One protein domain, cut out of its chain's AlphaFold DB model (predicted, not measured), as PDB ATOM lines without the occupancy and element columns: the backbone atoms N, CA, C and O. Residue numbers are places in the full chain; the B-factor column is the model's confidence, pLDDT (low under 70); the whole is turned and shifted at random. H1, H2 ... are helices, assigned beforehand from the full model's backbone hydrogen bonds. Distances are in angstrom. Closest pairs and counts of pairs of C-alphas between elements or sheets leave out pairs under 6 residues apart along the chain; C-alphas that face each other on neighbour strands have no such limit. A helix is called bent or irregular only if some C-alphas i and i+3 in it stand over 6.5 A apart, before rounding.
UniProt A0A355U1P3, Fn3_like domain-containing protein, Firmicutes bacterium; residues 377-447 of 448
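AT A GLANCE: This is residues 377 to 447 of the 448 residues of the protein "Fn3_like domain-containing protein" of Firmicutes bacterium (UniProt A0A355U1P3). The longest helix, H1, and helix H2 make a V that closes at their tight link, and the V's open end meets a helical hairpin of H4 and H5, with the short H3 between H2 and H4. The arrangement is open rather than a packed core: H1 reaches H4 with its first two residues alone, and H5 covers the side of H4 away from the V. The printed part has 71 residues with five named helices, H1 H2 H3 H4 H5 along the chain, and no named strand; its class is all helix. It is only just compact, close to loose, with a radius of gyration of the C-alphas of 13.4 A, and its outline is elongated, spanning 40 by 23 by 17 A.

IN THESE COORDINATES: Find C-alpha 377 at (12.151, 38.933, 28.474); from there H1, residues 377 to 392, runs 23.6 A to C-alpha 392 at (-9.116, 43.660, 37.661). H1 has a kink of 27 degrees near residue 386 and is irregular, with C-alphas 388 and 391 standing 7.3 A apart. H2, residues 396 to 408, covers 18.4 A. H3, residues 411 to 417, covers 10.5 A and is only just irregular: C-alphas 412 and 415 are 6.52 A apart. H4, residues 421 to 431, covers 15.3 A. H5, residues 435 to 445, covers 15.2 A and ends with C-alpha 445 at (15.012, 31.765, 43.138).

HOW THE PARTS SIT: Start at the hub, H4, which touches H1, H3 and H5. H4 and H5 form a helical hairpin: they touch, opposite ways at a shallow tilt of 15 degrees, and their closest C-alphas, Gly 426 and Ala 438, are 4.1 A apart. H3 touches H4 at a steep tilt of 51 degrees, with the C-alphas of Arg 412 and Ala 424 closest at 5.9 A. H1 touches H4 with residues 377 to 378 alone, at a steep tilt of 56 degrees; look at the C-alphas of Ile 377 and Ala 431, the closest, 6.3 A apart. The packing of the touching helices is mostly crossed, at steep tilts, but only just. H1 and H2 are close but not clearly touching: the closest C-alphas, Phe 390 and Lys 399, are 6.2 A apart, and the helices run opposite ways at 37 degrees, only just a steep tilt. Among the pairs that are apart are H1 and H3, and H2 and H4. In H2, H4 and H5 every O i to N i+4 pair is within hydrogen-bond range; H1 has 10 of 12, and H3 has 0 of 3 but 3 of 4 O i to N i+3 pairs.

THE WHOLE: The C-alphas farthest apart, Asp 395 and Leu 436, are 40.7 A from each other. The printed part has no cut, and its four links between helices are tight. The mean pLDDT of the printed part is 85.0; look for values under 70 at residues 414 to 418 and at residue 447.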
ATOM      1  N   ILE A 377      12.568  39.082  27.075       91.75
ATOM      2  CA  ILE A 377      12.151  38.933  28.474       91.75
ATOM      3  C   ILE A 377      11.208  40.061  28.896       91.75
ATOM      4  O   ILE A 377      10.175  39.761  29.487       91.75
ATOM      5  N   GLY A 378      11.469  41.313  28.510       91.44
ATOM      6  CA  GLY A 378      10.567  42.429  28.808       91.44
ATOM      7  C   GLY A 378       9.193  42.256  28.168       91.44
ATOM      8  O   GLY A 378       8.183  42.328  28.866       91.44
ATOM      9  N   LYS A 379       9.131  41.872  26.883       93.81
ATOM     10  CA  LYS A 379       7.860  41.526  26.212       93.81
ATOM     11  C   LYS A 379       7.096  40.424  26.951       93.81
ATOM     12  O   LYS A 379       5.869  40.472  27.046       93.81
ATOM     13  N   LYS A 380       7.808  39.428  27.495       91.94
ATOM     14  CA  LYS A 380       7.205  38.360  28.304       91.94
ATOM     15  C   LYS A 380       6.678  38.890  29.640       91.94
ATOM     16  O   LYS A 380       5.554  38.542  29.990       91.94
ATOM     17  N   CYS A 381       7.436  39.728  30.347       90.38
ATOM     18  CA  CYS A 381       7.010  40.367  31.596       90.38
ATOM     19  C   CYS A 381       5.743  41.206  31.393       90.38
ATOM     20  O   CYS A 381       4.763  40.987  32.097       90.38
ATOM     21  N   ILE A 382       5.708  42.060  30.365       90.94
ATOM     22  CA  ILE A 382       4.527  42.869  30.018       90.94
ATOM     23  C   ILE A 382       3.322  41.969  29.727       90.94
ATOM     24  O   ILE A 382       2.232  42.187  30.248       90.94
ATOM     25  N   LYS A 383       3.506  40.911  28.928       91.62
ATOM     26  CA  LYS A 383       2.428  39.960  28.622       91.62
ATOM     27  C   LYS A 383       1.903  39.250  29.874       91.62
ATOM     28  O   LYS A 383       0.702  39.008  29.964       91.62
ATOM     29  N   MET A 384       2.783  38.883  30.807       88.56
ATOM     30  CA  MET A 384       2.392  38.268  32.079       88.56
ATOM     31  C   MET A 384       1.623  39.252  32.960       88.56
ATOM     32  O   MET A 384       0.551  38.892  33.435       88.56
ATOM     33  N   TYR A 385       2.106  40.489  33.084       88.38
ATOM     34  CA  TYR A 385       1.428  41.552  33.825       88.38
ATOM     35  C   TYR A 385       0.010  41.789  33.290       88.38
ATOM     36  O   TYR A 385      -0.959  41.681  34.037       88.38
ATOM     37  N   LYS A 386      -0.132  41.986  31.969       89.44
ATOM     38  CA  LYS A 386      -1.445  42.163  31.330       89.44
ATOM     39  C   LYS A 386      -2.390  41.002  31.635       89.44
ATOM     40  O   LYS A 386      -3.531  41.222  32.010       89.44
ATOM     41  N   ARG A 387      -1.913  39.760  31.514       88.38
ATOM     42  CA  ARG A 387      -2.726  38.564  31.797       88.38
ATOM     43  C   ARG A 387      -3.185  38.466  33.249       88.38
ATOM     44  O   ARG A 387      -4.251  37.918  33.482       88.38
ATOM     45  N   GLN A 388      -2.368  38.924  34.190       84.94
ATOM     46  CA  GLN A 388      -2.648  38.795  35.615       84.94
ATOM     47  C   GLN A 388      -3.555  39.915  36.133       84.94
ATOM     48  O   GLN A 388      -4.424  39.646  36.954       84.94
ATOM     49  N   PHE A 389      -3.361  41.150  35.662       83.50
ATOM     50  CA  PHE A 389      -3.973  42.320  36.291       83.50
ATOM     51  C   PHE A 389      -5.055  43.004  35.450       83.50
ATOM     52  O   PHE A 389      -5.957  43.592  36.034       83.50
ATOM     53  N   PHE A 390      -5.059  42.890  34.114       86.00
ATOM     54  CA  PHE A 390      -6.005  43.664  33.284       86.00
ATOM     55  C   PHE A 390      -7.477  43.307  33.503       86.00
ATOM     56  O   PHE A 390      -8.334  44.143  33.240       86.00
ATOM     57  N   SER A 391      -7.787  42.097  33.976       85.31
ATOM     58  CA  SER A 391      -9.161  41.717  34.328       85.31
ATOM     59  C   SER A 391      -9.669  42.387  35.608       85.31
ATOM     60  O   SER A 391     -10.862  42.326  35.877       85.31
ATOM     61  N   SER A 392      -8.775  42.979  36.406       81.12
ATOM     62  CA  SER A 392      -9.116  43.660  37.661       81.12
ATOM     63  C   SER A 392      -9.509  45.125  37.450       81.12
ATOM     64  O   SER A 392     -10.107  45.714  38.342       81.12
ATOM     65  N   PHE A 393      -9.198  45.694  36.281       78.69
ATOM     66  CA  PHE A 393      -9.441  47.097  35.940       78.69
ATOM     67  C   PHE A 393     -10.641  47.222  35.002       78.69
ATOM     68  O   PHE A 393     -10.806  46.411  34.079       78.69
ATOM     69  N   ARG A 394     -11.501  48.214  35.249       71.69
ATOM     70  CA  ARG A 394     -12.832  48.284  34.621       71.69
ATOM     71  C   ARG A 394     -12.809  48.963  33.259       71.69
ATOM     72  O   ARG A 394     -13.505  48.503  32.355       71.69
ATOM     73  N   ASP A 395     -12.010  50.013  33.101       78.56
ATOM     74  CA  ASP A 395     -11.926  50.788  31.861       78.56
ATOM     75  C   ASP A 395     -10.522  50.760  31.226       78.56
ATOM     76  O   ASP A 395      -9.544  50.303  31.821       78.56
ATOM     77  N   GLU A 396     -10.431  51.164  29.954       78.00
ATOM     78  CA  GLU A 396      -9.165  51.153  29.201       78.00
ATOM     79  C   GLU A 396      -8.166  52.213  29.681       78.00
ATOM     80  O   GLU A 396      -6.962  51.971  29.611       78.00
ATOM     81  N   ILE A 397      -8.633  53.349  30.207       77.50
ATOM     82  CA  ILE A 397      -7.757  54.426  30.693       77.50
ATOM     83  C   ILE A 397      -7.021  53.945  31.944       77.50
ATOM     84  O   ILE A 397      -5.810  54.114  32.068       77.50
ATOM     85  N   GLU A 398      -7.733  53.289  32.856       76.50
ATOM     86  CA  GLU A 398      -7.176  52.670  34.051       76.50
ATOM     87  C   GLU A 398      -6.140  51.600  33.678       76.50
ATOM     88  O   GLU A 398      -5.020  51.615  34.191       76.50
ATOM     89  N   LYS A 399      -6.450  50.721  32.715       83.31
ATOM     90  CA  LYS A 399      -5.488  49.718  32.220       83.31
ATOM     91  C   LYS A 399      -4.237  50.355  31.623       83.31
ATOM     92  O   LYS A 399      -3.139  49.837  31.838       83.31
ATOM     93  N   GLU A 400      -4.386  51.434  30.859       84.69
ATOM     94  CA  GLU A 400      -3.266  52.161  30.263       84.69
ATOM     95  C   GLU A 400      -2.383  52.793  31.342       84.69
ATOM     96  O   GLU A 400      -1.169  52.580  31.333       84.69
ATOM     97  N   LYS A 401      -2.981  53.473  32.325       81.75
ATOM     98  CA  LYS A 401      -2.263  54.069  33.462       81.75
ATOM     99  C   LYS A 401      -1.521  53.025  34.291       81.75
ATOM    100  O   LYS A 401      -0.346  53.208  34.601       81.75
ATOM    101  N   GLN A 402      -2.166  51.903  34.594       84.19
ATOM    102  CA  GLN A 402      -1.560  50.808  35.357       84.19
ATOM    103  C   GLN A 402      -0.427  50.127  34.584       84.19
ATOM    104  O   GLN A 402       0.627  49.813  35.142       84.19
ATOM    105  N   LEU A 403      -0.593  49.952  33.270       87.38
ATOM    106  CA  LEU A 403       0.493  49.485  32.418       87.38
ATOM    107  C   LEU A 403       1.659  50.476  32.407       87.38
ATOM    108  O   LEU A 403       2.804  50.038  32.486       87.38
ATOM    109  N   ASN A 404       1.382  51.775  32.316       85.38
ATOM    110  CA  ASN A 404       2.411  52.808  32.326       85.38
ATOM    111  C   ASN A 404       3.191  52.792  33.655       85.38
ATOM    112  O   ASN A 404       4.416  52.678  33.649       85.38
ATOM    113  N   SER A 405       2.484  52.736  34.788       84.62
ATOM    114  CA  SER A 405       3.070  52.536  36.124       84.62
ATOM    115  C   SER A 405       3.997  51.314  36.171       84.62
ATOM    116  O   SER A 405       5.167  51.413  36.551       84.62
ATOM    117  N   PHE A 406       3.529  50.160  35.682       87.19
ATOM    118  CA  PHE A 406       4.347  48.948  35.607       87.19
ATOM    119  C   PHE A 406       5.604  49.133  34.747       87.19
ATOM    120  O   PHE A 406       6.668  48.623  35.099       87.19
ATOM    121  N   LEU A 407       5.503  49.844  33.623       88.00
ATOM    122  CA  LEU A 407       6.643  50.103  32.746       88.00
ATOM    123  C   LEU A 407       7.688  50.997  33.419       88.00
ATOM    124  O   LEU A 407       8.869  50.726  33.242       88.00
ATOM    125  N   HIS A 408       7.296  51.979  34.228       85.06
ATOM    126  CA  HIS A 408       8.238  52.821  34.977       85.06
ATOM    127  C   HIS A 408       8.752  52.178  36.275       85.06
ATOM    128  O   HIS A 408       9.707  52.665  36.883       85.06
ATOM    129  N   MET A 409       8.186  51.044  36.689       86.31
ATOM    130  CA  MET A 409       8.619  50.331  37.885       86.31
ATOM    131  C   MET A 409      10.028  49.722  37.708       86.31
ATOM    132  O   MET A 409      10.253  48.948  36.768       86.31
ATOM    133  N   PRO A 410      10.980  49.978  38.633       88.75
ATOM    134  CA  PRO A 410      12.278  49.307  38.638       88.75
ATOM    135  C   PRO A 410      12.141  47.785  38.768       88.75
ATOM    136  O   PRO A 410      11.328  47.294  39.554       88.75
ATOM    137  N   ILE A 411      12.994  47.013  38.090       89.75
ATOM    138  CA  ILE A 411      12.945  45.538  38.115       89.75
ATOM    139  C   ILE A 411      13.074  44.986  39.548       89.75
ATOM    140  O   ILE A 411      12.443  43.975  39.867       89.75
ATOM    141  N   ARG A 412      13.820  45.658  40.443       87.25
ATOM    142  CA  ARG A 412      13.909  45.292  41.877       87.25
ATOM    143  C   ARG A 412      12.549  45.275  42.582       87.25
ATOM    144  O   ARG A 412      12.336  44.450  43.467       87.25
ATOM    145  N   CYS A 413      11.624  46.141  42.170       82.62
ATOM    146  CA  CYS A 413      10.287  46.250  42.750       82.62
ATOM    147  C   CYS A 413       9.349  45.133  42.271       82.62
ATOM    148  O   CYS A 413       8.292  44.936  42.861       82.62
ATOM    149  N   GLY A 414       9.761  44.325  41.284       69.06
ATOM    150  CA  GLY A 414       9.037  43.116  40.884       69.06
ATOM    151  C   GLY A 414       8.792  42.138  42.041       69.06
ATOM    152  O   GLY A 414       7.892  41.307  41.950       69.06
ATOM    153  N   CYS A 415       9.516  42.259  43.159       58.75
ATOM    154  CA  CYS A 415       9.249  41.451  44.345       58.75
ATOM    155  C   CYS A 415       7.862  41.685  44.965       58.75
ATOM    156  O   CYS A 415       7.285  40.761  45.534       58.75
ATOM    157  N   MET A 416       7.276  42.867  44.753       55.16
ATOM    158  CA  MET A 416       5.894  43.185  45.137       55.16
ATOM    159  C   MET A 416       4.857  42.389  44.319       55.16
ATOM    160  O   MET A 416       3.724  42.221  44.752       55.16
ATOM    161  N   GLY A 417       5.246  41.858  43.151       59.25
ATOM    162  CA  GLY A 417       4.411  41.046  42.259       59.25
ATOM    163  C   GLY A 417       4.664  39.535  42.344       59.25
ATOM    164  O   GLY A 417       4.297  38.812  41.419       59.25
ATOM    165  N   GLY A 418       5.322  39.051  43.406       64.81
ATOM    166  CA  GLY A 418       5.553  37.617  43.641       64.81
ATOM    167  C   GLY A 418       6.870  37.054  43.089       64.81
ATOM    168  O   GLY A 418       7.058  35.838  43.069       64.81
ATOM    169  N   PHE A 419       7.795  37.910  42.647       74.62
ATOM    170  CA  PHE A 419       9.170  37.513  42.321       74.62
ATOM    171  C   PHE A 419      10.085  37.691  43.551       74.62
ATOM    172  O   PHE A 419       9.733  38.371  44.503       74.62
ATOM    173  N   ASN A 420      11.267  37.081  43.578       82.50
ATOM    174  CA  ASN A 420      12.287  37.390  44.593       82.50
ATOM    175  C   ASN A 420      13.525  38.015  43.945       82.50
ATOM    176  O   ASN A 420      13.667  37.990  42.719       82.50
ATOM    177  N   ASP A 421      14.457  38.522  44.755       86.19
ATOM    178  CA  ASP A 421      15.679  39.186  44.276       86.19
ATOM    179  C   ASP A 421      16.442  38.366  43.224       86.19
ATOM    180  O   ASP A 421      17.024  38.908  42.284       86.19
ATOM    181  N   LYS A 422      16.427  37.033  43.343       89.19
ATOM    182  CA  LYS A 422      17.088  36.129  42.393       89.19
ATOM    183  C   LYS A 422      16.364  36.086  41.054       89.19
ATOM    184  O   LYS A 422      17.009  36.119  40.007       89.19
ATOM    185  N   MET A 423      15.037  36.084  41.062       88.12
ATOM    186  CA  MET A 423      14.251  36.214  39.836       88.12
ATOM    187  C   MET A 423      14.466  37.580  39.167       88.12
ATOM    188  O   MET A 423      14.645  37.623  37.950       88.12
ATOM    189  N   ALA A 424      14.554  38.667  39.939       90.56
ATOM    190  CA  ALA A 424      14.879  39.998  39.418       90.56
ATOM    191  C   ALA A 424      16.264  40.021  38.741       90.56
ATOM    192  O   ALA A 424      16.401  40.453  37.595       90.56
ATOM    193  N   LEU A 425      17.289  39.457  39.390       92.06
ATOM    194  CA  LEU A 425      18.626  39.308  38.798       92.06
ATOM    195  C   LEU A 425      18.626  38.418  37.544       92.06
ATOM    196  O   LEU A 425      19.382  38.685  36.605       92.06
ATOM    197  N   GLY A 426      17.780  37.388  37.501       92.75
ATOM    198  CA  GLY A 426      17.576  36.542  36.324       92.75
ATOM    199  C   GLY A 426      16.993  37.314  35.137       92.75
ATOM    200  O   GLY A 426      17.496  37.188  34.017       92.75
ATOM    201  N   ILE A 427      15.992  38.167  35.380       92.50
ATOM    202  CA  ILE A 427      15.408  39.068  34.371       92.50
ATOM    203  C   ILE A 427      16.477  40.021  33.830       92.50
ATOM    204  O   ILE A 427      16.665  40.099  32.616       92.50
ATOM    205  N   VAL A 428      17.245  40.666  34.714       93.06
ATOM    206  CA  VAL A 428      18.355  41.558  34.333       93.06
ATOM    207  C   VAL A 428      19.414  40.818  33.513       93.06
ATOM    208  O   VAL A 428      19.940  41.349  32.533       93.06
ATOM    209  N   ALA A 429      19.747  39.579  33.878       93.19
ATOM    210  CA  ALA A 429      20.698  38.769  33.126       93.19
ATOM    211  C   ALA A 429      20.175  38.427  31.720       93.19
ATOM    212  O   ALA A 429      20.943  38.538  30.765       93.19
ATOM    213  N   LEU A 430      18.890  38.082  31.565       93.62
ATOM    214  CA  LEU A 430      18.276  37.862  30.247       93.62
ATOM    215  C   LEU A 430      18.229  39.132  29.401       93.62
ATOM    216  O   LEU A 430      18.529  39.062  28.210       93.62
ATOM    217  N   ALA A 431      17.889  40.275  30.001       91.75
ATOM    218  CA  ALA A 431      17.859  41.562  29.309       91.75
ATOM    219  C   ALA A 431      19.247  41.958  28.773       91.75
ATOM    220  O   ALA A 431      19.348  42.607  27.744       91.75
ATOM    221  N   ASN A 432      20.315  41.491  29.426       92.38
ATOM    222  CA  ASN A 432      21.704  41.658  28.991       92.38
ATOM    223  C   ASN A 432      22.252  40.476  28.162       92.38
ATOM    224  O   ASN A 432      23.470  40.321  28.062       92.38
ATOM    225  N   HIS A 433      21.399  39.586  27.644       91.94
ATOM    226  CA  HIS A 433      21.790  38.396  26.868       91.94
ATOM    227  C   HIS A 433      22.720  37.397  27.596       91.94
ATOM    228  O   HIS A 433      23.421  36.603  26.970       91.94
ATOM    229  N   LYS A 434      22.714  37.373  28.937       92.75
ATOM    230  CA  LYS A 434      23.511  36.457  29.778       92.75
ATOM    231  C   LYS A 434      22.700  35.231  30.204       92.75
ATOM    232  O   LYS A 434      22.400  35.050  31.385       92.75
ATOM    233  N   TYR A 435      22.359  34.375  29.243       92.81
ATOM    234  CA  TYR A 435      21.415  33.259  29.424       92.81
ATOM    235  C   TYR A 435      21.805  32.261  30.529       92.81
ATOM    236  O   TYR A 435      20.966  31.917  31.359       92.81
ATOM    237  N   LEU A 436      23.076  31.841  30.604       92.88
ATOM    238  CA  LEU A 436      23.541  30.898  31.636       92.88
ATOM    239  C   LEU A 436      23.439  31.487  33.048       92.88
ATOM    240  O   LEU A 436      22.986  30.823  33.980       92.88
ATOM    241  N   LYS A 437      23.808  32.765  33.195       91.19
ATOM    242  CA  LYS A 437      23.681  33.483  34.465       91.19
ATOM    243  C   LYS A 437      22.214  33.604  34.874       91.19
ATOM    244  O   LYS A 437      21.894  33.391  36.039       91.19
ATOM    245  N   ALA A 438      21.330  33.908  33.926       91.75
ATOM    246  CA  ALA A 438      19.901  33.981  34.196       91.75
ATOM    247  C   ALA A 438      19.334  32.648  34.691       91.75
ATOM    248  O   ALA A 438      18.617  32.626  35.688       91.75
ATOM    249  N   LEU A 439      19.694  31.536  34.039       91.69
ATOM    250  CA  LEU A 439      19.261  30.200  34.448       91.69
ATOM    251  C   LEU A 439      19.692  29.892  35.887       91.69
ATOM    252  O   LEU A 439      18.869  29.458  36.691       91.69
ATOM    253  N   ALA A 440      20.952  30.175  36.232       91.75
ATOM    254  CA  ALA A 440      21.467  29.970  37.583       91.75
ATOM    255  C   ALA A 440      20.695  30.786  38.637       91.75
ATOM    256  O   ALA A 440      20.359  30.259  39.698       91.75
ATOM    257  N   GLU A 441      20.383  32.053  38.351       91.31
ATOM    258  CA  GLU A 441      19.627  32.899  39.280       91.31
ATOM    259  C   GLU A 441      18.159  32.455  39.408       91.31
ATOM    260  O   GLU A 441      17.658  32.351  40.527       91.31
ATOM    261  N   PHE A 442      17.483  32.061  38.321       89.25
ATOM    262  CA  PHE A 442      16.119  31.520  38.413       89.25
ATOM    263  C   PHE A 442      16.047  30.200  39.189       89.25
ATOM    264  O   PHE A 442      15.100  29.994  39.948       89.25
ATOM    265  N   VAL A 443      17.041  29.316  39.047       88.25
ATOM    266  CA  VAL A 443      17.118  28.069  39.833       88.25
ATOM    267  C   VAL A 443      17.279  28.376  41.321       88.25
ATOM    268  O   VAL A 443      16.574  27.793  42.143       88.25
ATOM    269  N   LYS A 444      18.154  29.324  41.679       87.44
ATOM    270  CA  LYS A 444      18.303  29.785  43.070       87.44
ATOM    271  C   LYS A 444      17.004  30.389  43.607       87.44
ATOM    272  O   LYS A 444      16.664  30.149  44.758       87.44
ATOM    273  N   GLY A 445      16.279  31.133  42.775       80.88
ATOM    274  CA  GLY A 445      15.012  31.765  43.138       80.88
ATOM    275  C   GLY A 445      13.844  30.799  43.355       80.88
ATOM    276  O   GLY A 445      12.890  31.196  43.999       80.88
ATOM    277  N   ARG A 446      13.902  29.556  42.857       78.50
ATOM    278  CA  ARG A 446      12.866  28.522  43.086       78.50
ATOM    279  C   ARG A 446      13.114  27.647  44.321       78.50
ATOM    280  O   ARG A 446      12.284  26.805  44.638       78.50
ATOM    281  N   ARG A 447      14.288  27.769  44.950       60.62
ATOM    282  CA  ARG A 447      14.708  26.965  46.116       60.62
ATOM    283  C   ARG A 447      14.381  27.624  47.467       60.62
ATOM    284  O   ARG A 447      14.814  27.122  48.498       60.62
TER     285      ARG A 447